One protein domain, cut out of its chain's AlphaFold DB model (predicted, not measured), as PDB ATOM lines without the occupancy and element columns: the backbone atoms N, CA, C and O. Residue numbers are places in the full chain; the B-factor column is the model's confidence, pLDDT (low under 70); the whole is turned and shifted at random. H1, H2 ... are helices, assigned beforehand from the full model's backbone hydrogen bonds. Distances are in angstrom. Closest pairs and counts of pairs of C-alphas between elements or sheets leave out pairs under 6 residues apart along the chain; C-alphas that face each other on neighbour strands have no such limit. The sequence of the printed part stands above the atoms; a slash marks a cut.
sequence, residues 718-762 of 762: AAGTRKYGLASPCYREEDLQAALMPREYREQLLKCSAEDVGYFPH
ATOM      1  N   ALA A 718       0.397   2.575  -7.783       87.38
ATOM      2  CA  ALA A 718       1.640   3.336  -7.843       87.38
ATOM      3  C   ALA A 718       2.668   2.790  -6.837       87.38
ATOM      4  O   ALA A 718       2.315   2.378  -5.728       87.38
ATOM      5  N   ALA A 719       3.945   2.815  -7.216       85.88
ATOM      6  CA  ALA A 719       5.034   2.443  -6.318       85.88
ATOM      7  C   ALA A 719       5.349   3.571  -5.321       85.88
ATOM      8  O   ALA A 719       5.728   3.300  -4.184       85.88
ATOM      9  N   GLY A 720       5.150   4.823  -5.734       86.50
ATOM     10  CA  GLY A 720       5.322   6.008  -4.901       86.50
ATOM     11  C   GLY A 720       4.652   7.237  -5.512       86.50
ATOM     12  O   GLY A 720       3.922   7.153  -6.503       86.50
ATOM     13  N   THR A 721       4.919   8.398  -4.924       86.25
ATOM     14  CA  THR A 721       4.481   9.701  -5.439       86.25
ATOM     15  C   THR A 721       5.707  10.584  -5.591       86.25
ATOM     16  O   THR A 721       6.556  10.605  -4.700       86.25
ATOM     17  N   ARG A 722       5.803  11.311  -6.710       81.81
ATOM     18  CA  ARG A 722       6.898  12.260  -6.940       81.81
ATOM     19  C   ARG A 722       7.003  13.257  -5.782       81.81
ATOM     20  O   ARG A 722       6.025  13.931  -5.464       81.81
ATOM     21  N   LYS A 723       8.190  13.360  -5.176       73.88
ATOM     22  CA  LYS A 723       8.486  14.337  -4.112       73.88
ATOM     23  C   LYS A 723       8.813  15.731  -4.642       73.88
ATOM     24  O   LYS A 723       8.572  16.711  -3.942       73.88
ATOM     25  N   TYR A 724       9.347  15.820  -5.860       69.44
ATOM     26  CA  TYR A 724       9.695  17.081  -6.517       69.44
ATOM     27  C   TYR A 724       8.847  17.279  -7.776       69.44
ATOM     28  O   TYR A 724       8.694  16.356  -8.576       69.44
ATOM     29  N   GLY A 725       8.332  18.496  -7.968       72.25
ATOM     30  CA  GLY A 725       7.430  18.830  -9.072       72.25
ATOM     31  C   GLY A 725       5.955  18.588  -8.736       72.25
ATOM     32  O   GLY A 725       5.557  18.668  -7.574       72.25
ATOM     33  N   LEU A 726       5.135  18.339  -9.763       73.00
ATOM     34  CA  LEU A 726       3.720  18.011  -9.586       73.00
ATOM     35  C   LEU A 726       3.598  16.669  -8.849       73.00
ATOM     36  O   LEU A 726       4.238  15.688  -9.229       73.00
ATOM     37  N   ALA A 727       2.782  16.632  -7.793       77.88
ATOM     38  CA  ALA A 727       2.524  15.413  -7.038       77.88
ATOM     39  C   ALA A 727       1.760  14.419  -7.925       77.88
ATOM     40  O   ALA A 727       0.544  14.510  -8.086       77.88
ATOM     41  N   SER A 728       2.491  13.487  -8.527       80.69
ATOM     42  CA  SER A 728       1.947  12.496  -9.454       80.69
ATOM     43  C   SER A 728       2.393  11.086  -9.068       80.69
ATOM     44  O   SER A 728       3.509  10.915  -8.554       80.69
ATOM     45  N   PRO A 729       1.545  10.068  -9.301       86.19
ATOM     46  CA  PRO A 729       1.924   8.679  -9.087       86.19
ATOM     47  C   PRO A 729       3.113   8.314  -9.979       86.19
ATOM     48  O   PRO A 729       3.178   8.705 -11.147       86.19
ATOM     49  N   CYS A 730       4.056   7.563  -9.421       89.12
ATOM     50  CA  CYS A 730       5.188   7.012 -10.152       89.12
ATOM     51  C   CYS A 730       5.256   5.491  -9.978       89.12
ATOM     52  O   CYS A 730       4.720   4.926  -9.018       89.12
ATOM     53  N   TYR A 731       5.940   4.824 -10.902       91.12
ATOM     54  CA  TYR A 731       6.016   3.366 -10.975       91.12
ATOM     55  C   TYR A 731       7.476   2.899 -11.037       91.12
ATOM     56  O   TYR A 731       8.334   3.596 -11.586       91.12
ATOM     57  N   ARG A 732       7.778   1.726 -10.466       86.38
ATOM     58  CA  ARG A 732       9.099   1.089 -10.602       86.38
ATOM     59  C   ARG A 732       9.158   0.309 -11.906       86.38
ATOM     60  O   ARG A 732       8.199  -0.365 -12.266       86.38
ATOM     61  N   GLU A 733      10.294   0.380 -12.588       79.56
ATOM     62  CA  GLU A 733      10.496  -0.306 -13.868       79.56
ATOM     63  C   GLU A 733      10.306  -1.826 -13.747       79.56
ATOM     64  O   GLU A 733       9.656  -2.437 -14.590       79.56
ATOM     65  N   GLU A 734      10.792  -2.407 -12.652       76.44
ATOM     66  CA  GLU A 734      10.698  -3.838 -12.341       76.44
ATOM     67  C   GLU A 734       9.241  -4.315 -12.222       76.44
ATOM     68  O   GLU A 734       8.872  -5.331 -12.808       76.44
ATOM     69  N   ASP A 735       8.389  -3.547 -11.528       77.50
ATOM     70  CA  ASP A 735       6.968  -3.877 -11.342       77.50
ATOM     71  C   ASP A 735       6.211  -3.831 -12.683       77.50
ATOM     72  O   ASP A 735       5.339  -4.658 -12.950       77.50
ATOM     73  N   LEU A 736       6.565  -2.881 -13.557       80.00
ATOM     74  CA  LEU A 736       5.955  -2.738 -14.881       80.00
ATOM     75  C   LEU A 736       6.383  -3.853 -15.843       80.00
ATOM     76  O   LEU A 736       5.582  -4.302 -16.662       80.00
ATOM     77  N   GLN A 737       7.637  -4.305 -15.750       69.81
ATOM     78  CA  GLN A 737       8.131  -5.451 -16.513       69.81
ATOM     79  C   GLN A 737       7.500  -6.759 -16.030       69.81
ATOM     80  O   GLN A 737       7.073  -7.562 -16.855       69.81
ATOM     81  N   ALA A 738       7.368  -6.945 -14.713       66.81
ATOM     82  CA  ALA A 738       6.699  -8.107 -14.128       66.81
ATOM     83  C   ALA A 738       5.212  -8.194 -14.515       66.81
ATOM     84  O   ALA A 738       4.669  -9.291 -14.624       66.81
ATOM     85  N   ALA A 739       4.563  -7.053 -14.763       65.19
ATOM     86  CA  ALA A 739       3.195  -6.988 -15.275       65.19
ATOM     87  C   ALA A 739       3.085  -7.240 -16.795       65.19
ATOM     88  O   ALA A 739       1.987  -7.170 -17.338       65.19
ATOM     89  N   LEU A 740       4.195  -7.519 -17.496       67.69
ATOM     90  CA  LEU A 740       4.248  -7.690 -18.957       67.69
ATOM     91  C   LEU A 740       3.702  -6.474 -19.727       67.69
ATOM     92  O   LEU A 740       3.102  -6.600 -20.796       67.69
ATOM     93  N   MET A 741       3.911  -5.270 -19.186       76.12
ATOM     94  CA  MET A 741       3.399  -4.051 -19.799       76.12
ATOM     95  C   MET A 741       4.139  -3.720 -21.111       76.12
ATOM     96  O   MET A 741       5.383  -3.692 -21.124       76.12
ATOM     97  N   PRO A 742       3.417  -3.389 -22.205       71.94
ATOM     98  CA  PRO A 742       4.028  -3.026 -23.483       71.94
ATOM     99  C   PRO A 742       5.043  -1.890 -23.346       71.94
ATOM    100  O   PRO A 742       4.811  -0.920 -22.622       71.94
ATOM    101  N   ARG A 743       6.175  -1.996 -24.057       71.62
ATOM    102  CA  ARG A 743       7.276  -1.017 -23.974       71.62
ATOM    103  C   ARG A 743       6.804   0.405 -24.297       71.62
ATOM    104  O   ARG A 743       7.055   1.311 -23.510       71.62
ATOM    105  N   GLU A 744       6.038   0.553 -25.376       73.06
ATOM    106  CA  GLU A 744       5.458   1.826 -25.835       73.06
ATOM    107  C   GLU A 744       4.595   2.516 -24.769       73.06
ATOM    108  O   GLU A 744       4.535   3.741 -24.711       73.06
ATOM    109  N   TYR A 745       3.930   1.739 -23.907       83.12
ATOM    110  CA  TYR A 745       3.134   2.280 -22.809       83.12
ATOM    111  C   TYR A 745       3.972   2.530 -21.555       83.12
ATOM    112  O   TYR A 745       3.827   3.565 -20.903       83.12
ATOM    113  N   ARG A 746       4.917   1.630 -21.244       83.88
ATOM    114  CA  ARG A 746       5.857   1.798 -20.125       83.88
ATOM    115  C   ARG A 746       6.653   3.091 -20.221       83.88
ATOM    116  O   ARG A 746       6.924   3.680 -19.176       83.88
ATOM    117  N   GLU A 747       7.044   3.507 -21.418       82.81
ATOM    118  CA  GLU A 747       7.819   4.735 -21.650       82.81
ATOM    119  C   GLU A 747       7.014   6.008 -21.345       82.81
ATOM    120  O   GLU A 747       7.585   7.040 -21.004       82.81
ATOM    121  N   GLN A 748       5.682   5.923 -21.361       83.19
ATOM    122  CA  GLN A 748       4.792   7.047 -21.069       83.19
ATOM    123  C   GLN A 748       4.465   7.209 -19.575       83.19
ATOM    124  O   GLN A 748       3.829   8.199 -19.191       83.19
ATOM    125  N   LEU A 749       4.855   6.242 -18.735       87.56
ATOM    126  CA  LEU A 749       4.631   6.263 -17.291       87.56
ATOM    127  C   LEU A 749       5.786   6.950 -16.558       87.56
ATOM    128  O   LEU A 749       6.962   6.677 -16.800       87.56
ATOM    129  N   LEU A 750       5.449   7.790 -15.577       88.25
ATOM    130  CA  LEU A 750       6.437   8.428 -14.709       88.25
ATOM    131  C   LEU A 750       7.155   7.378 -13.850       88.25
ATOM    132  O   LEU A 750       6.532   6.673 -13.055       88.25
ATOM    133  N   LYS A 751       8.481   7.298 -13.977       89.19
ATOM    134  CA  LYS A 751       9.318   6.381 -13.189       89.19
ATOM    135  C   LYS A 751       9.661   6.975 -11.827       89.19
ATOM    136  O   LYS A 751       9.964   8.164 -11.740       89.19
ATOM    137  N   CYS A 752       9.620   6.168 -10.770       86.62
ATOM    138  CA  CYS A 752      10.046   6.623  -9.445       86.62
ATOM    139  C   CYS A 752      11.570   6.787  -9.371       86.62
ATOM    140  O   CYS A 752      12.312   5.936  -9.857       86.62
ATOM    141  N   SER A 753      12.035   7.850  -8.711       82.69
ATOM    142  CA  SER A 753      13.403   7.925  -8.184       82.69
ATOM    143  C   SER A 753      13.505   7.185  -6.843       82.69
ATOM    144  O   SER A 753      12.485   6.907  -6.210       82.69
ATOM    145  N   ALA A 754      14.723   6.899  -6.370       77.88
ATOM    146  CA  ALA A 754      14.942   6.248  -5.072       77.88
ATOM    147  C   ALA A 754      14.291   7.015  -3.899       77.88
ATOM    148  O   ALA A 754      13.751   6.415  -2.967       77.88
ATOM    149  N   GLU A 755      14.265   8.347  -3.980       77.25
ATOM    150  CA  GLU A 755      13.662   9.203  -2.958       77.25
ATOM    151  C   GLU A 755      12.128   9.131  -2.952       77.25
ATOM    152  O   GLU A 755      11.525   9.228  -1.876       77.25
ATOM    153  N   ASP A 756      11.499   8.925  -4.116       81.81
ATOM    154  CA  ASP A 756      10.036   8.868  -4.288       81.81
ATOM    155  C   ASP A 756       9.414   7.626  -3.621       81.81
ATOM    156  O   ASP A 756       8.252   7.647  -3.219       81.81
ATOM    157  N   VAL A 757      10.202   6.557  -3.454       77.44
ATOM    158  CA  VAL A 757       9.802   5.294  -2.802       77.44
ATOM    159  C   VAL A 757      10.343   5.144  -1.373       77.44
ATOM    160  O   VAL A 757      10.142   4.111  -0.739       77.44
ATOM    161  N   GLY A 758      10.995   6.180  -0.831       65.44
ATOM    162  CA  GLY A 758      11.494   6.185   0.549       65.44
ATOM    163  C   GLY A 758      12.722   5.300   0.792       65.44
ATOM    164  O   GLY A 758      12.961   4.912   1.935       65.44
ATOM    165  N   TYR A 759      13.500   4.988  -0.249       50.22
ATOM    166  CA  TYR A 759      14.712   4.178  -0.132       50.22
ATOM    167  C   TYR A 759      15.920   5.080   0.167       50.22
ATOM    168  O   TYR A 759      16.397   5.798  -0.709       50.22
ATOM    169  N   PHE A 760      16.412   5.060   1.408       41.53
ATOM    170  CA  PHE A 760      17.708   5.642   1.772       41.53
ATOM    171  C   PHE A 760      18.760   4.523   1.752       41.53
ATOM    172  O   PHE A 760      18.644   3.602   2.562       41.53
ATOM    173  N   PRO A 761      19.754   4.542   0.845       43.16
ATOM    174  CA  PRO A 761      20.835   3.565   0.888       43.16
ATOM    175  C   PRO A 761      21.696   3.803   2.142       43.16
ATOM    176  O   PRO A 761      22.091   4.939   2.415       43.16
ATOM    177  N   HIS A 762      21.941   2.736   2.906       37.91
ATOM    178  CA  HIS A 762      22.956   2.677   3.962       37.91
ATOM    179  C   HIS A 762      24.304   2.253   3.394       37.91
ATOM    180  O   HIS A 762      24.300   1.377   2.497       37.91
TER     181      HIS A 762
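Overview. This is residues 718 to 762 of the 762 residues of an uncharacterized protein of Corynebacterium gottingense (UniProt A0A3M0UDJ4). This is a flat piece with little regular structure: two short helices, H1 and H2, sit near one end, a loop closed by a short antiparallel pairing of residues 720 to 721 with 729 to 730 lies before them, and residues 747 to 762 run from H2 to the far end. The printed part has 45 residues, 10 of them in H1 and then H2, with no named strand; the class is all helix. It is only just compact, close to loose, with a radius of gyration of the C-alphas of 11.0 A and spans of 31 by 26 by 12 A.

Along the chain. Find C-alpha 733 at (10.496, -0.306, -13.868); from there H1, residues 733 to 738, runs 8.7 A. H2, residues 743 to 746, ends at C-alpha 746 at (5.857, 1.798, -20.125).

Arrangement. From H1, a tight link of 4 residues leads to H2. The two are close but not clearly touching; their closest C-alphas, those of Leu 736 and Arg 746, are 6.9 A apart. In H1 every O i to N i+4 pair is within hydrogen-bond range; H2 is too short for such a pair, and its 1 O i to N i+3 pair is within range.

Size, cuts and confidence. Look to Glu 744 and His 762 for the two C-alphas farthest apart, 34.6 A. The printed part has no cut. Confidence is low, under 70, at residues 724, 737 to 740 and 758 to 762.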